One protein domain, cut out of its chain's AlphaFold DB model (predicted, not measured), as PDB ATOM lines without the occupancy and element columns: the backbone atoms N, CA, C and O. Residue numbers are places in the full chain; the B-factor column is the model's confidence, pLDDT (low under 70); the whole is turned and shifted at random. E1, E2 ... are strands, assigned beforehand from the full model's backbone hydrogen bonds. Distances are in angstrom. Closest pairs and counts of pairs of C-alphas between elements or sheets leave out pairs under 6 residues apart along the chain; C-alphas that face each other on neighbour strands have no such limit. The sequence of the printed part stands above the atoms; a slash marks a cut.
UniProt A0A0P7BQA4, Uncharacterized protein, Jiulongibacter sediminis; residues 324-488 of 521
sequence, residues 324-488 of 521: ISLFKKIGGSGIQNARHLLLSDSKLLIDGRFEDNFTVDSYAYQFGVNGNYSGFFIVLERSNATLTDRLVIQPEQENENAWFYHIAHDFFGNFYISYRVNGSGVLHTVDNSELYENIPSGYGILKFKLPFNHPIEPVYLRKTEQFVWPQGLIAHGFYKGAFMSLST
ATOM      1  N   ILE A 324     206.876  21.901 -17.570       94.94
ATOM      2  CA  ILE A 324     206.331  23.262 -17.643       94.94
ATOM      3  C   ILE A 324     204.806  23.208 -17.510       94.94
ATOM      4  O   ILE A 324     204.135  22.618 -18.355       94.94
ATOM      5  N   SER A 325     204.271  23.859 -16.479       94.44
ATOM      6  CA  SER A 325     202.833  23.979 -16.216       94.44
ATOM      7  C   SER A 325     202.260  25.336 -16.636       94.44
ATOM      8  O   SER A 325     201.062  25.448 -16.886       94.44
ATOM      9  N   LEU A 326     203.105  26.365 -16.757       95.19
ATOM     10  CA  LEU A 326     202.714  27.710 -17.178       95.19
ATOM     11  C   LEU A 326     203.883  28.412 -17.864       95.19
ATOM     12  O   LEU A 326     205.014  28.293 -17.407       95.19
ATOM     13  N   PHE A 327     203.593  29.202 -18.899       95.75
ATOM     14  CA  PHE A 327     204.519  30.173 -19.480       95.75
ATOM     15  C   PHE A 327     203.771  31.469 -19.809       95.75
ATOM     16  O   PHE A 327     202.669  31.432 -20.366       95.75
ATOM     17  N   LYS A 328     204.367  32.619 -19.491       96.44
ATOM     18  CA  LYS A 328     203.844  33.934 -19.868       96.44
ATOM     19  C   LYS A 328     204.983  34.902 -20.153       96.44
ATOM     20  O   LYS A 328     205.861  35.081 -19.317       96.44
ATOM     21  N   LYS A 329     204.915  35.564 -21.307       95.75
ATOM     22  CA  LYS A 329     205.718  36.751 -21.608       95.75
ATOM     23  C   LYS A 329     205.020  37.994 -21.046       95.75
ATOM     24  O   LYS A 329     203.808  38.135 -21.201       95.75
ATOM     25  N   ILE A 330     205.796  38.881 -20.443       94.69
ATOM     26  CA  ILE A 330     205.416  40.221 -19.999       94.69
ATOM     27  C   ILE A 330     206.447  41.163 -20.614       94.69
ATOM     28  O   ILE A 330     207.639  40.948 -20.434       94.69
ATOM     29  N   GLY A 331     206.024  42.170 -21.363       92.19
ATOM     30  CA  GLY A 331     206.986  43.014 -22.071       92.19
ATOM     31  C   GLY A 331     206.423  44.362 -22.444       92.19
ATOM     32  O   GLY A 331     205.437  44.796 -21.859       92.19
ATOM     33  N   GLY A 332     206.997  45.001 -23.449       88.12
ATOM     34  CA  GLY A 332     206.507  46.274 -23.952       88.12
ATOM     35  C   GLY A 332     207.557  46.986 -24.786       88.12
ATOM     36  O   GLY A 332     208.406  46.350 -25.397       88.12
ATOM     37  N   SER A 333     207.464  48.313 -24.857       87.06
ATOM     38  CA  SER A 333     208.615  49.111 -25.287       87.06
ATOM     39  C   SER A 333     209.448  49.447 -24.056       87.06
ATOM     40  O   SER A 333     208.891  49.519 -22.965       87.06
ATOM     41  N   GLY A 334     210.748  49.669 -24.225       87.81
ATOM     42  CA  GLY A 334     211.646  49.925 -23.098       87.81
ATOM     43  C   GLY A 334     211.926  48.671 -22.266       87.81
ATOM     44  O   GLY A 334     211.616  47.555 -22.674       87.81
ATOM     45  N   ILE A 335     212.550  48.865 -21.108       90.12
ATOM     46  CA  ILE A 335     212.994  47.793 -20.209       90.12
ATOM     47  C   ILE A 335     211.883  47.383 -19.241       90.12
ATOM     48  O   ILE A 335     211.329  48.222 -18.538       90.12
ATOM     49  N   GLN A 336     211.639  46.085 -19.080       92.38
ATOM     50  CA  GLN A 336     210.851  45.490 -18.004       92.38
ATOM     51  C   GLN A 336     211.740  44.561 -17.170       92.38
ATOM     52  O   GLN A 336     212.384  43.661 -17.696       92.38
ATOM     53  N   ASN A 337     211.764  44.758 -15.849       91.19
ATOM     54  CA  ASN A 337     212.489  43.880 -14.928       91.19
ATOM     55  C   ASN A 337     211.556  43.307 -13.870       91.19
ATOM     56  O   ASN A 337     210.864  44.064 -13.178       91.19
ATOM     57  N   ALA A 338     211.600  41.991 -13.687       91.69
ATOM     58  CA  ALA A 338     210.991  41.339 -12.541       91.69
ATOM     59  C   ALA A 338     211.814  41.595 -11.269       91.69
ATOM     60  O   ALA A 338     213.018  41.854 -11.313       91.69
ATOM     61  N   ARG A 339     211.152  41.529 -10.113       85.75
ATOM     62  CA  ARG A 339     211.777  41.673  -8.792       85.75
ATOM     63  C   ARG A 339     211.481  40.464  -7.921       85.75
ATOM     64  O   ARG A 339     212.413  39.752  -7.568       85.75
ATOM     65  N   HIS A 340     210.207  40.204  -7.625       84.75
ATOM     66  CA  HIS A 340     209.795  39.041  -6.845       84.75
ATOM     67  C   HIS A 340     208.731  38.232  -7.565       84.75
ATOM     68  O   HIS A 340     208.053  38.676  -8.496       84.75
ATOM     69  N   LEU A 341     208.610  37.000  -7.092       88.94
ATOM     70  CA  LEU A 341     207.651  36.025  -7.550       88.94
ATOM     71  C   LEU A 341     207.052  35.357  -6.320       88.94
ATOM     72  O   LEU A 341     207.787  34.902  -5.448       88.94
ATOM     73  N   LEU A 342     205.728  35.274  -6.262       87.44
ATOM     74  CA  LEU A 342     205.038  34.453  -5.278       87.44
ATOM     75  C   LEU A 342     204.172  33.427  -5.994       87.44
ATOM     76  O   LEU A 342     203.236  33.773  -6.722       87.44
ATOM     77  N   LEU A 343     204.478  32.162  -5.742       87.12
ATOM     78  CA  LEU A 343     203.726  31.024  -6.227       87.12
ATOM     79  C   LEU A 343     202.731  30.554  -5.165       87.12
ATOM     80  O   LEU A 343     203.089  30.263  -4.029       87.12
ATOM     81  N   SER A 344     201.469  30.449  -5.561       86.75
ATOM     82  CA  SER A 344     200.430  29.757  -4.800       86.75
ATOM     83  C   SER A 344     199.823  28.638  -5.646       86.75
ATOM     84  O   SER A 344     200.164  28.467  -6.819       86.75
ATOM     85  N   ASP A 345     198.887  27.884  -5.076       84.44
ATOM     86  CA  ASP A 345     198.242  26.778  -5.788       84.44
ATOM     87  C   ASP A 345     197.418  27.251  -6.995       84.44
ATOM     88  O   ASP A 345     197.373  26.564  -8.012       84.44
ATOM     89  N   SER A 346     196.815  28.444  -6.930       88.31
ATOM     90  CA  SER A 346     195.967  28.977  -8.008       88.31
ATOM     91  C   SER A 346     196.521  30.230  -8.681       88.31
ATOM     92  O   SER A 346     196.168  30.526  -9.815       88.31
ATOM     93  N   LYS A 347     197.402  30.989  -8.026       91.00
ATOM     94  CA  LYS A 347     197.882  32.284  -8.531       91.00
ATOM     95  C   LYS A 347     199.400  32.369  -8.584       91.00
ATOM     96  O   LYS A 347     200.089  31.791  -7.743       91.00
ATOM     97  N   LEU A 348     199.890  33.144  -9.544       92.56
ATOM     98  CA  LEU A 348     201.276  33.580  -9.647       92.56
ATOM     99  C   LEU A 348     201.310  35.106  -9.568       92.56
ATOM    100  O   LEU A 348     200.703  35.779 -10.400       92.56
ATOM    101  N   LEU A 349     201.975  35.648  -8.555       91.62
ATOM    102  CA  LEU A 349     202.074  37.087  -8.326       91.62
ATOM    103  C   LEU A 349     203.481  37.547  -8.674       91.62
ATOM    104  O   LEU A 349     204.448  36.905  -8.267       91.62
ATOM    105  N   ILE A 350     203.587  38.646  -9.414       91.88
ATOM    106  CA  ILE A 350     204.862  39.167  -9.910       91.88
ATOM    107  C   ILE A 350     204.878  40.671  -9.680       91.88
ATOM    108  O   ILE A 350     203.935  41.356 -10.078       91.88
ATOM    109  N   ASP A 351     205.942  41.192  -9.080       90.50
ATOM    110  CA  ASP A 351     206.223  42.625  -9.054       90.50
ATOM    111  C   ASP A 351     207.522  42.946  -9.787       90.50
ATOM    112  O   ASP A 351     208.369  42.083 -10.037       90.50
ATOM    113  N   GLY A 352     207.669  44.213 -10.143       89.69
ATOM    114  CA  GLY A 352     208.833  44.673 -10.861       89.69
ATOM    115  C   GLY A 352     208.770  46.144 -11.215       89.69
ATOM    116  O   GLY A 352     208.023  46.933 -10.629       89.69
ATOM    117  N   ARG A 353     209.583  46.507 -12.200       88.94
ATOM    118  CA  ARG A 353     209.599  47.843 -12.789       88.94
ATOM    119  C   ARG A 353     209.546  47.775 -14.304       88.94
ATOM    120  O   ARG A 353     209.953  46.773 -14.887       88.94
ATOM    121  N   PHE A 354     209.104  48.859 -14.915       89.62
ATOM    122  CA  PHE A 354     209.153  49.033 -16.356       89.62
ATOM    123  C   PHE A 354     209.503  50.470 -16.741       89.62
ATOM    124  O   PHE A 354     209.213  51.405 -15.993       89.62
ATOM    125  N   GLU A 355     210.129  50.614 -17.898       87.44
ATOM    126  CA  GLU A 355     210.308  51.840 -18.672       87.44
ATOM    127  C   GLU A 355     209.301  51.834 -19.830       87.44
ATOM    128  O   GLU A 355     208.858  50.766 -20.260       87.44
ATOM    129  N   ASP A 356     208.913  53.017 -20.302       84.56
ATOM    130  CA  ASP A 356     207.933  53.222 -21.370       84.56
ATOM    131  C   ASP A 356     206.638  52.404 -21.185       84.56
ATOM    132  O   ASP A 356     205.841  52.660 -20.281       84.56
ATOM    133  N   ASN A 357     206.380  51.424 -22.054       84.25
ATOM    134  CA  ASN A 357     205.098  50.737 -22.115       84.25
ATOM    135  C   ASN A 357     205.183  49.376 -21.436       84.25
ATOM    136  O   ASN A 357     206.157  48.653 -21.588       84.25
ATOM    137  N   PHE A 358     204.097  48.971 -20.786       88.25
ATOM    138  CA  PHE A 358     203.977  47.650 -20.177       88.25
ATOM    139  C   PHE A 358     202.787  46.903 -20.768       88.25
ATOM    140  O   PHE A 358     201.669  47.411 -20.789       88.25
ATOM    141  N   THR A 359     203.010  45.687 -21.243       89.38
ATOM    142  CA  THR A 359     202.040  44.865 -21.962       89.38
ATOM    143  C   THR A 359     202.044  43.440 -21.430       89.38
ATOM    144  O   THR A 359     203.073  42.760 -21.382       89.38
ATOM    145  N   VAL A 360     200.856  42.955 -21.077       90.69
ATOM    146  CA  VAL A 360     200.607  41.555 -20.731       90.69
ATOM    147  C   VAL A 360     199.184  41.190 -21.150       90.69
ATOM    148  O   VAL A 360     198.223  41.885 -20.825       90.69
ATOM    149  N   ASP A 361     199.035  40.101 -21.903       87.69
ATOM    150  CA  ASP A 361     197.777  39.737 -22.571       87.69
ATOM    151  C   ASP A 361     197.203  40.905 -23.405       87.69
ATOM    152  O   ASP A 361     197.894  41.449 -24.264       87.69
ATOM    153  N   SER A 362     195.939  41.285 -23.182       84.00
ATOM    154  CA  SER A 362     195.299  42.444 -23.816       84.00
ATOM    155  C   SER A 362     195.505  43.750 -23.048       84.00
ATOM    156  O   SER A 362     195.027  44.795 -23.489       84.00
ATOM    157  N   TYR A 363     196.136  43.703 -21.873       83.31
ATOM    158  CA  TYR A 363     196.438  44.905 -21.119       83.31
ATOM    159  C   TYR A 363     197.693  45.555 -21.685       83.31
ATOM    160  O   TYR A 363     198.756  44.941 -21.710       83.31
ATOM    161  N   ALA A 364     197.554  46.813 -22.089       83.75
ATOM    162  CA  ALA A 364     198.656  47.692 -22.422       83.75
ATOM    163  C   ALA A 364     198.540  48.946 -21.554       83.75
ATOM    164  O   ALA A 364     197.518  49.636 -21.571       83.75
ATOM    165  N   TYR A 365     199.586  49.220 -20.790       80.06
ATOM    166  CA  TYR A 365     199.780  50.472 -20.088       80.06
ATOM    167  C   TYR A 365     200.723  51.342 -20.902       80.06
ATOM    168  O   TYR A 365     201.830  50.910 -21.231       80.06
ATOM    169  N   GLN A 366     200.265  52.549 -21.225       74.06
ATOM    170  CA  GLN A 366     201.077  53.547 -21.899       74.06
ATOM    171  C   GLN A 366     201.487  54.636 -20.929       74.06
ATOM    172  O   GLN A 366     200.687  55.124 -20.130       74.06
ATOM    173  N   PHE A 367     202.745  55.021 -21.040       66.81
ATOM    174  CA  PHE A 367     203.340  56.052 -20.222       66.81
ATOM    175  C   PHE A 367     202.886  57.443 -20.669       66.81
ATOM    176  O   PHE A 367     203.025  57.805 -21.836       66.81
ATOM    177  N   GLY A 368     202.313  58.221 -19.748       58.19
ATOM    178  CA  GLY A 368     201.811  59.572 -20.039       58.19
ATOM    179  C   GLY A 368     202.826  60.702 -19.818       58.19
ATOM    180  O   GLY A 368     202.608  61.807 -20.309       58.19
ATOM    181  N   VAL A 369     203.909  60.450 -19.073       56.84
ATOM    182  CA  VAL A 369     204.902  61.458 -18.653       56.84
ATOM    183  C   VAL A 369     206.269  60.781 -18.561       56.84
ATOM    184  O   VAL A 369     206.335  59.757 -17.899       56.84
ATOM    185  N   ASN A 370     207.332  61.319 -19.177       54.22
ATOM    186  CA  ASN A 370     208.657  60.677 -19.302       54.22
ATOM    187  C   ASN A 370     209.461  60.577 -17.973       54.22
ATOM    188  O   ASN A 370     210.495  61.226 -17.811       54.22
ATOM    189  N   GLY A 371     209.000  59.812 -16.983       56.84
ATOM    190  CA  GLY A 371     209.861  59.293 -15.903       56.84
ATOM    191  C   GLY A 371     210.763  58.140 -16.387       56.84
ATOM    192  O   GLY A 371     210.484  57.529 -17.408       56.84
ATOM    193  N   ASN A 372     211.839  57.796 -15.675       73.00
ATOM    194  CA  ASN A 372     212.728  56.722 -16.165       73.00
ATOM    195  C   ASN A 372     212.180  55.313 -15.849       73.00
ATOM    196  O   ASN A 372     212.417  54.382 -16.608       73.00
ATOM    197  N   TYR A 373     211.447  55.138 -14.738       84.81
ATOM    198  CA  TYR A 373     210.866  53.849 -14.334       84.81
ATOM    199  C   TYR A 373     209.557  54.002 -13.544       84.81
ATOM    200  O   TYR A 373     209.432  54.883 -12.690       84.81
ATOM    201  N   SER A 374     208.632  53.069 -13.767       88.06
ATOM    202  CA  SER A 374     207.414  52.837 -12.977       88.06
ATOM    203  C   SER A 374     207.431  51.454 -12.335       88.06
ATOM    204  O   SER A 374     208.084  50.539 -12.836       88.06
ATOM    205  N   GLY A 375     206.698  51.274 -11.236       88.88
ATOM    206  CA  GLY A 375     206.538  49.976 -10.582       88.88
ATOM    207  C   GLY A 375     205.278  49.267 -11.065       88.88
ATOM    208  O   GLY A 375     204.233  49.900 -11.212       88.88
ATOM    209  N   PHE A 376     205.346  47.952 -11.259       90.31
ATOM    210  CA  PHE A 376     204.169  47.126 -11.526       90.31
ATOM    211  C   PHE A 376     204.050  45.988 -10.514       90.31
ATOM    212  O   PHE A 376     205.041  45.485  -9.991       90.31
ATOM    213  N   PHE A 377     202.818  45.563 -10.283       90.38
ATOM    214  CA  PHE A 377     202.467  44.322  -9.619       90.38
ATOM    215  C   PHE A 377     201.312  43.691 -10.390       90.38
ATOM    216  O   PHE A 377     200.330  44.364 -10.697       90.38
ATOM    217  N   ILE A 378     201.423  42.411 -10.726       91.75
ATOM    218  CA  ILE A 378     200.421  41.671 -11.488       91.75
ATOM    219  C   ILE A 378     200.127  40.322 -10.848       91.75
ATOM    220  O   ILE A 378     200.945  39.752 -10.124       91.75
ATOM    221  N   VAL A 379     198.954  39.791 -11.170       92.19
ATOM    222  CA  VAL A 379     198.498  38.481 -10.723       92.19
ATOM    223  C   VAL A 379     198.016  37.689 -11.923       92.19
ATOM    224  O   VAL A 379     197.102  38.111 -12.635       92.19
ATOM    225  N   LEU A 380     198.612  36.522 -12.125       93.44
ATOM    226  CA  LEU A 380     198.214  35.567 -13.145       93.44
ATOM    227  C   LEU A 380     197.457  34.402 -12.505       93.44
ATOM    228  O   LEU A 380     197.877  33.870 -11.475       93.44
ATOM    229  N   GLU A 381     196.372  33.975 -13.139       93.81
ATOM    230  CA  GLU A 381     195.717  32.704 -12.833       93.81
ATOM    231  C   GLU A 381     196.569  31.551 -13.375       93.81
ATOM    232  O   GLU A 381     196.957  31.545 -14.545       93.81
ATOM    233  N   ARG A 382     196.868  30.548 -12.547       91.88
ATOM    234  CA  ARG A 382     197.796  29.475 -12.930       91.88
ATOM    235  C   ARG A 382     197.220  28.513 -13.952       91.88
ATOM    236  O   ARG A 382     197.967  28.002 -14.779       91.88
ATOM    237  N   SER A 383     195.909  28.282 -13.933       91.62
ATOM    238  CA  SER A 383     195.279  27.293 -14.816       91.62
ATOM    239  C   SER A 383     195.347  27.660 -16.300       91.62
ATOM    240  O   SER A 383     195.189  26.794 -17.155       91.62
ATOM    241  N   ASN A 384     195.509  28.945 -16.623       90.88
ATOM    242  CA  ASN A 384     195.465  29.449 -18.000       90.88
ATOM    243  C   ASN A 384     196.427  30.622 -18.269       90.88
ATOM    244  O   ASN A 384     196.401  31.192 -19.359       90.88
ATOM    245  N   ALA A 385     197.257  30.990 -17.290       91.88
ATOM    246  CA  ALA A 385     198.176  32.121 -17.342       91.88
ATOM    247  C   ALA A 385     197.502  33.473 -17.637       91.88
ATOM    248  O   ALA A 385     198.140  34.350 -18.207       91.88
ATOM    249  N   THR A 386     196.220  33.657 -17.324       92.50
ATOM    250  CA  THR A 386     195.527  34.921 -17.628       92.50
ATOM    251  C   THR A 386     195.792  35.974 -16.563       92.50
ATOM    252  O   THR A 386     195.786  35.670 -15.370       92.50
ATOM    253  N   LEU A 387     196.012  37.219 -16.985       91.75
ATOM    254  CA  LEU A 387     196.062  38.363 -16.080       91.75
ATOM    255  C   LEU A 387     194.701  38.574 -15.401       91.75
ATOM    256  O   LEU A 387     193.694  38.786 -16.073       91.75
ATOM    257  N   THR A 388     194.684  38.557 -14.068       88.88
ATOM    258  CA  THR A 388     193.459  38.709 -13.256       88.88
ATOM    259  C   THR A 388     193.422  40.005 -12.462       88.88
ATOM    260  O   THR A 388     192.368  40.617 -12.339       88.88
ATOM    261  N   ASP A 389     194.571  40.450 -11.962       87.81
ATOM    262  CA  ASP A 389     194.698  41.649 -11.142       87.81
ATOM    263  C   ASP A 389     196.012  42.365 -11.481       87.81
ATOM    264  O   ASP A 389     196.988  41.741 -11.911       87.81
ATOM    265  N   ARG A 390     196.041  43.686 -11.284       87.62
ATOM    266  CA  ARG A 390     197.224  44.517 -11.515       87.62
ATOM    267  C   ARG A 390     197.185  45.825 -10.735       87.62
ATOM    268  O   ARG A 390     196.112  46.374 -10.483       87.62
ATOM    269  N   LEU A 391     198.372  46.323 -10.428       87.00
ATOM    270  CA  LEU A 391     198.635  47.582  -9.754       87.00
ATOM    271  C   LEU A 391     199.869  48.229 -10.388       87.00
ATOM    272  O   LEU A 391     200.883  47.562 -10.580       87.00
ATOM    273  N   VAL A 392     199.791  49.518 -10.699       88.12
ATOM    274  CA  VAL A 392     200.907  50.294 -11.255       88.12
ATOM    275  C   VAL A 392     201.115  51.537 -10.409       88.12
ATOM    276  O   VAL A 392     200.148  52.218 -10.074       88.12
ATOM    277  N   ILE A 393     202.368  51.831 -10.067       84.56
ATOM    278  CA  ILE A 393     202.775  53.096  -9.455       84.56
ATOM    279  C   ILE A 393     203.622  53.882 -10.452       84.56
ATOM    280  O   ILE A 393     204.636  53.377 -10.939       84.56
ATOM    281  N   GLN A 394     203.203  55.109 -10.744       84.38
ATOM    282  CA  GLN A 394     203.830  55.974 -11.737       84.38
ATOM    283  C   GLN A 394     204.309  57.280 -11.087       84.38
ATOM    284  O   GLN A 394     203.581  57.814 -10.252       84.38
ATOM    285  N   PRO A 395     205.486  57.821 -11.449       82.31
ATOM    286  CA  PRO A 395     205.854  59.190 -11.089       82.31
ATOM    287  C   PRO A 395     205.036  60.242 -11.865       82.31
ATOM    288  O   PRO A 395     204.642  60.019 -13.010       82.31
ATOM    289  N   GLU A 396     204.796  61.402 -11.254       78.88
ATOM    290  CA  GLU A 396     204.025  62.496 -11.866       78.88
ATOM    291  C   GLU A 396     204.858  63.390 -12.796       78.88
ATOM    292  O   GLU A 396     204.291  63.998 -13.706       78.88
ATOM    293  N   GLN A 397     206.179  63.497 -12.592       76.38
ATOM    294  CA  GLN A 397     207.046  64.374 -13.392       76.38
ATOM    295  C   GLN A 397     208.057  63.610 -14.254       76.38
ATOM    296  O   GLN A 397     208.377  62.443 -14.022       76.38
ATOM    297  N   GLU A 398     208.602  64.302 -15.258       73.00
ATOM    298  CA  GLU A 398     209.706  63.772 -16.060       73.00
ATOM    299  C   GLU A 398     210.987  63.620 -15.226       73.00
ATOM    300  O   GLU A 398     211.279  64.442 -14.357       73.00
ATOM    301  N   ASN A 399     211.797  62.600 -15.529       75.56
ATOM    302  CA  ASN A 399     213.026  62.222 -14.805       75.56
ATOM    303  C   ASN A 399     212.825  61.745 -13.352       75.56
ATOM    304  O   ASN A 399     213.797  61.511 -12.626       75.56
ATOM    305  N   GLU A 400     211.580  61.567 -12.921       82.00
ATOM    306  CA  GLU A 400     211.244  60.923 -11.659       82.00
ATOM    307  C   GLU A 400     211.107  59.404 -11.837       82.00
ATOM    308  O   GLU A 400     211.071  58.873 -12.950       82.00
ATOM    309  N   ASN A 401     211.098  58.678 -10.722       82.81
ATOM    310  CA  ASN A 401     211.024  57.222 -10.719       82.81
ATOM    311  C   ASN A 401     210.081  56.737  -9.630       82.81
ATOM    312  O   ASN A 401     210.124  57.245  -8.508       82.81
ATOM    313  N   ALA A 402     209.329  55.688  -9.933       82.06
ATOM    314  CA  ALA A 402     208.579  54.925  -8.958       82.06
ATOM    315  C   ALA A 402     208.956  53.442  -9.036       82.06
ATOM    316  O   ALA A 402     209.129  52.879 -10.116       82.06
ATOM    317  N   TRP A 403     209.075  52.798  -7.881       77.94
ATOM    318  CA  TRP A 403     209.415  51.382  -7.782       77.94
ATOM    319  C   TRP A 403     208.522  50.691  -6.772       77.94
ATOM    320  O   TRP A 403     208.287  51.228  -5.688       77.94
ATOM    321  N   PHE A 404     208.134  49.459  -7.085       80.06
ATOM    322  CA  PHE A 404     207.854  48.475  -6.054       80.06
ATOM    323  C   PHE A 404     209.143  47.751  -5.682       80.06
ATOM    324  O   PHE A 404     210.032  47.555  -6.516       80.06
ATOM    325  N   TYR A 405     209.265  47.437  -4.397       69.00
ATOM    326  CA  TYR A 405     210.461  46.807  -3.864       69.00
ATOM    327  C   TYR A 405     210.233  45.424  -3.315       69.00
ATOM    328  O   TYR A 405     211.074  44.601  -3.600       69.00
ATOM    329  N   HIS A 406     209.206  45.185  -2.505       68.75
ATOM    330  CA  HIS A 406     209.047  43.921  -1.785       68.75
ATOM    331  C   HIS A 406     207.580  43.630  -1.612       68.75
ATOM    332  O   HIS A 406     206.813  44.551  -1.312       68.75
ATOM    333  N   ILE A 407     207.225  42.355  -1.717       72.31
ATOM    334  CA  ILE A 407     205.891  41.870  -1.410       72.31
ATOM    335  C   ILE A 407     205.915  40.942  -0.197       72.31
ATOM    336  O   ILE A 407     206.780  40.084  -0.033       72.31
ATOM    337  N   ALA A 408     204.924  41.111   0.665       68.25
ATOM    338  CA  ALA A 408     204.655  40.223   1.777       68.25
ATOM    339  C   ALA A 408     203.167  39.895   1.828       68.25
ATOM    340  O   ALA A 408     202.334  40.652   1.326       68.25
ATOM    341  N   HIS A 409     202.820  38.779   2.454       67.75
ATOM    342  CA  HIS A 409     201.431  38.420   2.707       67.75
ATOM    343  C   HIS A 409     201.262  37.848   4.111       67.75
ATOM    344  O   HIS A 409     202.209  37.305   4.667       67.75
ATOM    345  N   ASP A 410     200.078  37.984   4.704       63.59
ATOM    346  CA  ASP A 410     199.763  37.385   6.005       63.59
ATOM    347  C   ASP A 410     198.746  36.239   5.898       63.59
ATOM    348  O   ASP A 410     198.070  36.060   4.880       63.59
ATOM    349  N   PHE A 411     198.596  35.468   6.979       61.03
ATOM    350  CA  PHE A 411     197.623  34.369   7.054       61.03
ATOM    351  C   PHE A 411     196.157  34.816   6.926       61.03
ATOM    352  O   PHE A 411     195.270  33.978   6.769       61.03
ATOM    353  N   PHE A 412     195.873  36.119   6.991       64.75
ATOM    354  CA  PHE A 412     194.530  36.676   6.814       64.75
ATOM    355  C   PHE A 412     194.249  37.079   5.358       64.75
ATOM    356  O   PHE A 412     193.195  37.669   5.067       64.75
ATOM    357  N   GLY A 413     195.181  36.770   4.449       69.56
ATOM    358  CA  GLY A 413     195.093  37.068   3.027       69.56
ATOM    359  C   GLY A 413     195.286  38.548   2.705       69.56
ATOM    360  O   GLY A 413     194.816  38.998   1.660       69.56
ATOM    361  N   ASN A 414     195.906  39.328   3.601       72.00
ATOM    362  CA  ASN A 414     196.364  40.667   3.246       72.00
ATOM    363  C   ASN A 414     197.722  40.570   2.559       72.00
ATOM    364  O   ASN A 414     198.587  39.811   2.991       72.00
ATOM    365  N   PHE A 415     197.909  41.400   1.546       76.81
ATOM    366  CA  PHE A 415     199.178  41.631   0.881       76.81
ATOM    367  C   PHE A 415     199.710  43.002   1.266       76.81
ATOM    368  O   PHE A 415     198.944  43.936   1.507       76.81
ATOM    369  N   TYR A 416     201.030  43.107   1.309       75.44
ATOM    370  CA  TYR A 416     201.764  44.319   1.613       75.44
ATOM    371  C   TYR A 416     202.814  44.493   0.530       75.44
ATOM    372  O   TYR A 416     203.592  43.571   0.301       75.44
ATOM    373  N   ILE A 417     202.850  45.649  -0.122       75.38
ATOM    374  CA  ILE A 417     203.895  45.976  -1.090       75.38
ATOM    375  C   ILE A 417     204.574  47.276  -0.688       75.38
ATOM    376  O   ILE A 417     203.913  48.292  -0.463       75.38
ATOM    377  N   SER A 418     205.893  47.242  -0.542       73.50
ATOM    378  CA  SER A 418     206.663  48.456  -0.285       73.50
ATOM    379  C   SER A 418     207.000  49.155  -1.592       73.50
ATOM    380  O   SER A 418     207.336  48.487  -2.574       73.50
ATOM    381  N   TYR A 419     206.991  50.480  -1.585       73.75
ATOM    382  CA  TYR A 419     207.309  51.298  -2.745       73.75
ATOM    383  C   TYR A 419     208.276  52.430  -2.401       73.75
ATOM    384  O   TYR A 419     208.442  52.792  -1.232       73.75
ATOM    385  N   ARG A 420     208.873  53.020  -3.438       75.38
ATOM    386  CA  ARG A 420     209.512  54.339  -3.387       75.38
ATOM    387  C   ARG A 420     209.118  55.155  -4.595       75.38
ATOM    388  O   ARG A 420     209.128  54.629  -5.703       75.38
ATOM    389  N   VAL A 421     208.871  56.436  -4.372       74.62
ATOM    390  CA  VAL A 421     208.750  57.427  -5.439       74.62
ATOM    391  C   VAL A 421     209.772  58.530  -5.201       74.62
ATOM    392  O   VAL A 421     209.899  59.032  -4.085       74.62
ATOM    393  N   ASN A 422     210.534  58.890  -6.228       76.25
ATOM    394  CA  ASN A 422     211.308  60.124  -6.233       76.25
ATOM    395  C   ASN A 422     210.387  61.227  -6.753       76.25
ATOM    396  O   ASN A 422     210.222  61.301  -7.959       76.25
ATOM    397  N   GLY A 423     209.786  62.031  -5.873       73.06
ATOM    398  CA  GLY A 423     208.782  63.030  -6.270       73.06
ATOM    399  C   GLY A 423     207.360  62.622  -5.901       73.06
ATOM    400  O   GLY A 423     207.176  61.895  -4.928       73.06
ATOM    401  N   SER A 424     206.349  63.102  -6.617       75.31
ATOM    402  CA  SER A 424     204.968  62.635  -6.422       75.31
ATOM    403  C   SER A 424     204.653  61.476  -7.363       75.31
ATOM    404  O   SER A 424     205.267  61.328  -8.418       75.31
ATOM    405  N   GLY A 425     203.723  60.610  -6.964       76.69
ATOM    406  CA  GLY A 425     203.298  59.494  -7.798       76.69
ATOM    407  C   GLY A 425     201.806  59.212  -7.739       76.69
ATOM    408  O   GLY A 425     201.115  59.589  -6.792       76.69
ATOM    409  N   VAL A 426     201.323  58.488  -8.741       79.00
ATOM    410  CA  VAL A 426     199.926  58.079  -8.893       79.00
ATOM    411  C   VAL A 426     199.836  56.560  -8.921       79.00
ATOM    412  O   VAL A 426     200.707  55.872  -9.461       79.00
ATOM    413  N   LEU A 427     198.781  56.029  -8.302       81.25
ATOM    414  CA  LEU A 427     198.493  54.599  -8.264       81.25
ATOM    415  C   LEU A 427     197.310  54.258  -9.176       81.25
ATOM    416  O   LEU A 427     196.200  54.764  -8.984       81.25
ATOM    417  N   HIS A 428     197.532  53.335 -10.107       77.75
ATOM    418  CA  HIS A 428     196.543  52.868 -11.080       77.75
ATOM    419  C   HIS A 428     196.198  51.386 -10.854       77.75
ATOM    420  O   HIS A 428     197.086  50.574 -10.583       77.75
ATOM    421  N   THR A 429     194.920  51.011 -11.002       70.19
ATOM    422  CA  THR A 429     194.447  49.606 -10.962       70.19
ATOM    423  C   THR A 429     193.882  49.096 -12.288       70.19
ATOM    424  O   THR A 429     193.995  49.735 -13.330       70.19
ATOM    425  N   VAL A 430     193.290  47.895 -12.225       59.72
ATOM    426  CA  VAL A 430     192.721  47.018 -13.263       59.72
ATOM    427  C   VAL A 430     191.837  47.690 -14.326       59.72
ATOM    428  O   VAL A 430     191.656  47.102 -15.385       59.72
ATOM    429  N   ASP A 431     191.366  48.922 -14.140       58.78
ATOM    430  CA  ASP A 431     190.552  49.634 -15.143       58.78
ATOM    431  C   ASP A 431     191.156  50.979 -15.584       58.78
ATOM    432  O   ASP A 431     190.469  51.801 -16.184       58.78
ATOM    433  N   ASN A 432     192.432  51.238 -15.266       54.38
ATOM    434  CA  ASN A 432     193.067  52.563 -15.360       54.38
ATOM    435  C   ASN A 432     192.324  53.654 -14.559       54.38
ATOM    436  O   ASN A 432     192.596  54.840 -14.728       54.38
ATOM    437  N   SER A 433     191.409  53.267 -13.666       57.25
ATOM    438  CA  SER A 433     190.808  54.175 -12.699       57.25
ATOM    439  C   SER A 433     191.873  54.604 -11.694       57.25
ATOM    440  O   SER A 433     192.470  53.754 -11.026       57.25
ATOM    441  N   GLU A 434     192.100  55.908 -11.577       56.00
ATOM    442  CA  GLU A 434     192.922  56.488 -10.518       56.00
ATOM    443  C   GLU A 434     192.294  56.148  -9.159       56.00
ATOM    444  O   GLU A 434     191.155  56.520  -8.872       56.00
ATOM    445  N   LEU A 435     193.012  55.384  -8.333       56.12
ATOM    446  CA  LEU A 435     192.548  55.029  -6.985       56.12
ATOM    447  C   LEU A 435     193.052  56.006  -5.928       56.12
ATOM    448  O   LEU A 435     192.358  56.254  -4.942       56.12
ATOM    449  N   TYR A 436     194.271  56.512  -6.118       56.06
ATOM    450  CA  TYR A 436     194.963  57.390  -5.184       56.06
ATOM    451  C   TYR A 436     195.831  58.386  -5.954       56.06
ATOM    452  O   TYR A 436     196.859  58.016  -6.523       56.06
ATOM    453  N   GLU A 437     195.424  59.654  -5.927       53.56
ATOM    454  CA  GLU A 437     196.262  60.787  -6.324       53.56
ATOM    455  C   GLU A 437     197.222  61.158  -5.175       53.56
ATOM    456  O   GLU A 437     196.819  61.170  -4.006       53.56
ATOM    457  N   ASN A 438     198.452  61.567  -5.509       62.94
ATOM    458  CA  ASN A 438     199.463  62.126  -4.601       62.94
ATOM    459  C   ASN A 438     200.109  61.139  -3.608       62.94
ATOM    460  O   ASN A 438     200.177  61.412  -2.403       62.94
ATOM    461  N   ILE A 439     200.647  60.013  -4.088       69.69
ATOM    462  CA  ILE A 439     201.644  59.263  -3.314       69.69
ATOM    463  C   ILE A 439     202.838  60.200  -3.056       69.69
ATOM    464  O   ILE A 439     203.445  60.682  -4.014       69.69
ATOM    465  N   PRO A 440     203.181  60.490  -1.787       64.44
ATOM    466  CA  PRO A 440     204.263  61.408  -1.480       64.44
ATOM    467  C   PRO A 440     205.624  60.782  -1.785       64.44
ATOM    468  O   PRO A 440     205.800  59.563  -1.706       64.44
ATOM    469  N   SER A 441     206.600  61.652  -2.038       69.38
ATOM    470  CA  SER A 441     208.002  61.277  -2.216       69.38
ATOM    471  C   SER A 441     208.541  60.493  -1.026       69.38
ATOM    472  O   SER A 441     208.220  60.777   0.133       69.38
ATOM    473  N   GLY A 442     209.417  59.539  -1.321       64.69
ATOM    474  CA  GLY A 442     210.050  58.666  -0.348       64.69
ATOM    475  C   GLY A 442     209.461  57.264  -0.355       64.69
ATOM    476  O   GLY A 442     208.937  56.794  -1.364       64.69
ATOM    477  N   TYR A 443     209.619  56.575   0.771       63.31
ATOM    478  CA  TYR A 443     209.237  55.178   0.936       63.31
ATOM    479  C   TYR A 443     207.867  55.052   1.597       63.31
ATOM    480  O   TYR A 443     207.536  55.812   2.511       63.31
ATOM    481  N   GLY A 444     207.109  54.035   1.201       65.31
ATOM    482  CA  GLY A 444     205.863  53.671   1.862       65.31
ATOM    483  C   GLY A 444     205.507  52.203   1.675       65.31
ATOM    484  O   GLY A 444     206.195  51.461   0.975       65.31
ATOM    485  N   ILE A 445     204.431  51.781   2.335       69.50
ATOM    486  CA  ILE A 445     203.885  50.426   2.247       69.50
ATOM    487  C   ILE A 445     202.400  50.545   1.926       69.50
ATOM    488  O   ILE A 445     201.677  51.291   2.588       69.50
ATOM    489  N   LEU A 446     201.938  49.799   0.931       74.44
ATOM    490  CA  LEU A 446     200.521  49.651   0.612       74.44
ATOM    491  C   LEU A 446     200.046  48.296   1.117       74.44
ATOM    492  O   LEU A 446     200.700  47.286   0.869       74.44
ATOM    493  N   LYS A 447     198.897  48.269   1.789       76.81
ATOM    494  CA  LYS A 447     198.198  47.051   2.185       76.81
ATOM    495  C   LYS A 447     196.953  46.873   1.326       76.81
ATOM    496  O   LYS A 447     196.181  47.811   1.147       76.81
ATOM    497  N   PHE A 448     196.733  45.668   0.819       76.12
ATOM    498  CA  PHE A 448     195.595  45.361  -0.045       76.12
ATOM    499  C   PHE A 448     195.154  43.900   0.089       76.12
ATOM    500  O   PHE A 448     195.801  43.087   0.751       76.12
ATOM    501  N   LYS A 449     194.021  43.563  -0.532       79.56
ATOM    502  CA  LYS A 449     193.529  42.189  -0.691       79.56
ATOM    503  C   LYS A 449     193.312  41.889  -2.168       79.56
ATOM    504  O   LYS A 449     193.089  42.808  -2.950       79.56
ATOM    505  N   LEU A 450     193.367  40.605  -2.515       75.56
ATOM    506  CA  LEU A 450     193.068  40.113  -3.858       75.56
ATOM    507  C   LEU A 450     191.690  39.421  -3.904       75.56
ATOM    508  O   LEU A 450     191.359  38.704  -2.954       75.56
ATOM    509  N   PRO A 451     190.922  39.555  -5.005       70.56
ATOM    510  CA  PRO A 451     191.126  40.528  -6.092       70.56
ATOM    511  C   PRO A 451     190.998  41.973  -5.580       70.56
ATOM    512  O   PRO A 451     190.496  42.168  -4.467       70.56
ATOM    513  N   PHE A 452     191.452  42.970  -6.348       61.22
ATOM    514  CA  PHE A 452     191.432  44.399  -5.965       61.22
ATOM    515  C   PHE A 452     190.007  45.001  -5.911       61.22
ATOM    516  O   PHE A 452     189.699  46.006  -6.541       61.22
ATOM    517  N   ASN A 453     189.127  44.399  -5.113       59.12
ATOM    518  CA  ASN A 453     187.738  44.808  -4.896       59.12
ATOM    519  C   ASN A 453     187.571  45.585  -3.575       59.12
ATOM    520  O   ASN A 453     186.458  45.947  -3.191       59.12
ATOM    521  N   HIS A 454     188.672  45.800  -2.852       54.16
ATOM    522  CA  HIS A 454     188.741  46.483  -1.563       54.16
ATOM    523  C   HIS A 454     189.695  47.685  -1.653       54.16
ATOM    524  O   HIS A 454     190.643  47.634  -2.438       54.16
ATOM    525  N   PRO A 455     189.472  48.754  -0.865       59.00
ATOM    526  CA  PRO A 455     190.352  49.918  -0.870       59.00
ATOM    527  C   PRO A 455     191.784  49.527  -0.488       59.00
ATOM    528  O   PRO A 455     192.001  48.732   0.427       59.00
ATOM    529  N   ILE A 456     192.753  50.093  -1.207       64.62
ATOM    530  CA  ILE A 456     194.178  49.972  -0.899       64.62
ATOM    531  C   ILE A 456     194.476  50.917   0.265       64.62
ATOM    532  O   ILE A 456     194.226  52.114   0.175       64.62
ATOM    533  N   GLU A 457     194.995  50.390   1.366       63.72
ATOM    534  CA  GLU A 457     195.270  51.165   2.574       63.72
ATOM    535  C   GLU A 457     196.769  51.502   2.642       63.72
ATOM    536  O   GLU A 457     197.589  50.585   2.768       63.72
ATOM    537  N   PRO A 458     197.181  52.783   2.588       54.78
ATOM    538  CA  PRO A 458     198.554  53.145   2.912       54.78
ATOM    539  C   PRO A 458     198.840  52.830   4.385       54.78
ATOM    540  O   PRO A 458     198.129  53.270   5.294       54.78
ATOM    541  N   VAL A 459     199.905  52.073   4.634       53.19
ATOM    542  CA  VAL A 459     200.384  51.758   5.980       53.19
ATOM    543  C   VAL A 459     201.409  52.813   6.375       53.19
ATOM    544  O   VAL A 459     202.581  52.745   6.008       53.19
ATOM    545  N   TYR A 460     200.970  53.813   7.135       46.84
ATOM    546  CA  TYR A 460     201.876  54.807   7.706       46.84
ATOM    547  C   TYR A 460     202.588  54.222   8.930       46.84
ATOM    548  O   TYR A 460     201.980  54.049   9.985       46.84
ATOM    549  N   LEU A 461     203.891  53.954   8.812       35.22
ATOM    550  CA  LEU A 461     204.738  53.632   9.963       35.22
ATOM    551  C   LEU A 461     204.927  54.906  10.802       35.22
ATOM    552  O   LEU A 461     205.693  55.800  10.437       35.22
ATOM    553  N   ARG A 462     204.198  55.039  11.919       34.09
ATOM    554  CA  ARG A 462     204.374  56.176  12.834       34.09
ATOM    555  C   ARG A 462     205.702  56.045  13.581       34.09
ATOM    556  O   ARG A 462     206.050  54.971  14.052       34.09
ATOM    557  N   LYS A 463     206.387  57.172  13.803       31.08
ATOM    558  CA  LYS A 463     207.659  57.258  14.553       31.08
ATOM    559  C   LYS A 463     207.570  56.773  16.016       31.08
ATOM    560  O   LYS A 463     208.596  56.583  16.656       31.08
ATOM    561  N   THR A 464     206.360  56.601  16.550       27.94
ATOM    562  CA  THR A 464     206.077  56.211  17.943       27.94
ATOM    563  C   THR A 464     205.237  54.941  18.072       27.94
ATOM    564  O   THR A 464     204.975  54.505  19.192       27.94
ATOM    565  N   GLU A 465     204.805  54.333  16.966       29.67
ATOM    566  CA  GLU A 465     204.098  53.057  17.027       29.67
ATOM    567  C   GLU A 465     205.102  51.921  16.901       29.67
ATOM    568  O   GLU A 465     205.949  51.895  16.009       29.67
ATOM    569  N   GLN A 466     204.999  50.954  17.807       30.22
ATOM    570  CA  GLN A 466     205.595  49.653  17.568       30.22
ATOM    571  C   GLN A 466     204.971  49.089  16.299       30.22
ATOM    572  O   GLN A 466     203.763  48.848  16.266       30.22
ATOM    573  N   PHE A 467     205.783  48.842  15.273       35.28
ATOM    574  CA  PHE A 467     205.360  47.930  14.226       35.28
ATOM    575  C   PHE A 467     205.308  46.536  14.850       35.28
ATOM    576  O   PHE A 467     206.318  45.843  14.972       35.28
ATOM    577  N   VAL A 468     204.127  46.154  15.330       33.72
ATOM    578  CA  VAL A 468     203.851  44.764  15.663       33.72
ATOM    579  C   VAL A 468     203.695  44.067  14.324       33.72
ATOM    580  O   VAL A 468     202.710  44.309  13.624       33.72
ATOM    581  N   TRP A 469     204.680  43.245  13.958       37.12
ATOM    582  CA  TRP A 469     204.574  42.368  12.796       37.12
ATOM    583  C   TRP A 469     203.207  41.674  12.844       37.12
ATOM    584  O   TRP A 469     202.893  41.047  13.867       37.12
ATOM    585  N   PRO A 470     202.366  41.809  11.798       35.06
ATOM    586  CA  PRO A 470     201.123  41.063  11.717       35.06
ATOM    587  C   PRO A 470     201.426  39.592  11.984       35.06
ATOM    588  O   PRO A 470     202.411  39.059  11.467       35.06
ATOM    589  N   GLN A 471     200.621  38.940  12.827       34.22
ATOM    590  CA  GLN A 471     200.830  37.522  13.101       34.22
ATOM    591  C   GLN A 471     200.804  36.758  11.778       34.22
ATOM    592  O   GLN A 471     199.783  36.751  11.094       34.22
ATOM    593  N   GLY A 472     201.935  36.138  11.436       36.44
ATOM    594  CA  GLY A 472     202.044  35.349  10.219       36.44
ATOM    595  C   GLY A 472     202.367  36.088   8.937       36.44
ATOM    596  O   GLY A 472     202.047  35.569   7.874       36.44
ATOM    597  N   LEU A 473     202.941  37.290   9.011       38.06
ATOM    598  CA  LEU A 473     203.483  37.935   7.821       38.06
ATOM    599  C   LEU A 473     204.632  37.091   7.255       38.06
ATOM    600  O   LEU A 473     205.555  36.766   7.991       38.06
ATOM    601  N   ILE A 474     204.580  36.766   5.966       46.28
ATOM    602  CA  ILE A 474     205.633  36.113   5.188       46.28
ATOM    603  C   ILE A 474     206.137  37.112   4.151       46.28
ATOM    604  O   ILE A 474     205.397  37.485   3.239       46.28
ATOM    605  N   ALA A 475     207.377  37.568   4.317       40.94
ATOM    606  CA  ALA A 475     208.046  38.508   3.427       40.94
ATOM    607  C   ALA A 475     208.917  37.777   2.398       40.94
ATOM    608  O   ALA A 475     209.706  36.896   2.744       40.94
ATOM    609  N   HIS A 476     208.787  38.180   1.135       47.66
ATOM    610  CA  HIS A 476     209.480  37.584  -0.002       47.66
ATOM    611  C   HIS A 476     210.543  38.570  -0.485       47.66
ATOM    612  O   HIS A 476     210.250  39.429  -1.305       47.66
ATOM    613  N   GLY A 477     211.752  38.463   0.077       34.09
ATOM    614  CA  GLY A 477     212.898  39.315  -0.262       34.09
ATOM    615  C   GLY A 477     213.024  40.578   0.599       34.09
ATOM    616  O   GLY A 477     212.043  41.119   1.105       34.09
ATOM    617  N   PHE A 478     214.267  41.022   0.804       38.12
ATOM    618  CA  PHE A 478     214.612  42.306   1.411       38.12
ATOM    619  C   PHE A 478     215.885  42.837   0.757       38.12
ATOM    620  O   PHE A 478     216.904  42.165   0.726       38.12
ATOM    621  N   TYR A 479     215.825  44.074   0.283       31.67
ATOM    622  CA  TYR A 479     216.967  44.881  -0.121       31.67
ATOM    623  C   TYR A 479     216.716  46.277   0.441       31.67
ATOM    624  O   TYR A 479     215.672  46.865   0.158       31.67
ATOM    625  N   LYS A 480     217.633  46.735   1.300       32.56
ATOM    626  CA  LYS A 480     217.754  48.077   1.904       32.56
ATOM    627  C   LYS A 480     216.448  48.860   2.162       32.56
ATOM    628  O   LYS A 480     215.882  49.488   1.276       32.56
ATOM    629  N   GLY A 481     216.067  48.959   3.442       33.16
ATOM    630  CA  GLY A 481     215.349  50.127   3.988       33.16
ATOM    631  C   GLY A 481     213.815  50.148   3.945       33.16
ATOM    632  O   GLY A 481     213.228  51.067   4.507       33.16
ATOM    633  N   ALA A 482     213.137  49.162   3.358       30.56
ATOM    634  CA  ALA A 482     211.697  49.286   3.091       30.56
ATOM    635  C   ALA A 482     210.741  49.038   4.288       30.56
ATOM    636  O   ALA A 482     209.630  49.559   4.275       30.56
ATOM    637  N   PHE A 483     211.146  48.304   5.336       32.34
ATOM    638  CA  PHE A 483     210.287  48.041   6.518       32.34
ATOM    639  C   PHE A 483     210.881  48.481   7.865       32.34
ATOM    640  O   PHE A 483     210.301  48.205   8.915       32.34
ATOM    641  N   MET A 484     212.024  49.174   7.881       31.36
ATOM    642  CA  MET A 484     212.627  49.639   9.133       31.36
ATOM    643  C   MET A 484     213.180  51.054   9.004       31.36
ATOM    644  O   MET A 484     214.142  51.296   8.279       31.36
ATOM    645  N   SER A 485     212.624  51.973   9.799       23.67
ATOM    646  CA  SER A 485     213.343  53.180  10.203       23.67
ATOM    647  C   SER A 485     214.336  52.774  11.298       23.67
ATOM    648  O   SER A 485     213.925  52.412  12.403       23.67
ATOM    649  N   LEU A 486     215.636  52.805  11.010       26.34
ATOM    650  CA  LEU A 486     216.669  52.728  12.043       26.34
ATOM    651  C   LEU A 486     216.878  54.138  12.609       26.34
ATOM    652  O   LEU A 486     217.394  55.025  11.934       26.34
ATOM    653  N   SER A 487     216.437  54.350  13.849       23.31
ATOM    654  CA  SER A 487     216.755  55.545  14.635       23.31
ATOM    655  C   SER A 487     218.246  55.535  14.986       23.31
ATOM    656  O   SER A 487     218.733  54.608  15.633       23.31
ATOM    657  N   THR A 488     218.974  56.569  14.563       26.20
ATOM    658  CA  THR A 488     220.337  56.849  15.018       26.20
ATOM    659  C   THR A 488     220.290  57.819  16.199       26.20
ATOM    660  O   THR A 488     219.716  58.902  16.123       26.20
TER     661      THR A 488
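Overview. This is residues 324 to 488 of the 521 residues of an uncharacterized protein of Jiulongibacter sediminis (UniProt A0A0P7BQA4). The domain is a sandwich of two strongly twisted sheets face to face, closest where E8 of the smaller sheet runs over E3 and E6 of the larger one. E1 and the small hairpin E4 E5 lie beyond the larger sheet, away from the smaller one, and the printed part closes with long stretches that have no named element. The printed part has 165 residues with no named helix and fourteen strands, E1 to E14 in order along the chain; the class is all strand, with 90 residues in strands. Both sheets are antiparallel throughout, in the orders E2 E3 E6 E7 E10 E11 and E13 E12 E9 E8 E14. The whole is compact, with a radius of gyration of the C-alphas of 15.6 A, and spans 45 by 40 by 27 A.

Arrangement. E1, residues 324 to 330, pairs with no named strand; its closest C-alpha pair with E4, residues 358 to 360, is Ile 330 and Val 360, 5.0 A apart. E2, residues 336 to 343, is an edge strand that bends by 62 degrees at residue 339, and it forms a hairpin with E3, residues 347 to 354, where N 339 and O 351 are 2.8 A apart. E4 and E5, residues 363 to 365, form another hairpin, with N 365 and O 358 at 2.8 A. E6, residues 374 to 381, is the antiparallel neighbour of E3, with N 378 and O 350 at 2.8 A. It forms a hairpin with E7, residues 386 to 395, where N 377 and O 391 are 2.8 A apart; E7 bends by 61 degrees at residue 389. After E7 the chain changes to the other sheet. E8, residues 401 to 409, and E9, residues 414 to 422, form a hairpin, with N 416 and O 408 at 2.8 A. The chain then changes back to the larger sheet with E10, residues 425 to 429, the antiparallel neighbour of E7, with N 428 and O 392 at 2.8 A. E10 forms a hairpin with the edge strand E11, residues 434 to 439, with N 439 and O 425 at 2.8 A. E12, residues 442 to 449, is in the smaller sheet beside E9, with N 446 and O 417 at 2.8 A, and forms a hairpin with the edge strand E13, residues 457 to 459, where N 459 and O 445 are 2.8 A apart. The other edge strand, E14, residues 474 to 476, is beside E8, with N 474 and O 409 at 2.8 A. In this sandwich, two sheets face to face, the facing parts are 9.0 A centre to centre and the strands of the one stand at 20 degrees to those of the other. The closest C-alphas of E6 and E8 are those of Gly 375 and Trp 403, 4.3 A apart. E10 and E12 are apart.

Along the chain. E1 begins at C-alpha 324, at (206.331, 23.262, -17.643), and measures 17.1 A. E2 measures 20.0 A, E3 21.7 A, E6 23.3 A and E7, the longest strand with 10 residues, 27.2 A. E7 ends at C-alpha 395, at (205.854, 59.190, -11.089). E8 measures 25.0 A, E9 26.3 A, E10 13.6 A, E11 11.6 A and E12 23.3 A. E4, E5, E13 and E14 have three residues each, and E14 ends at C-alpha 476, at (209.480, 37.584, -0.002).

Size, cuts and confidence. The C-alphas farthest apart are those of Asn 384 and Thr 488, 49.6 A. The printed part has no cut. The long link is E13 to E14, residues 460 to 473, whose C-alphas lie 16 to 26 A from the mean of the C-alphas. The mean pLDDT of the printed part is 70.6, and residues 367 to 371, 405 to 406, 408 to 413, 430 to 445 and 452 to 488 are under 70.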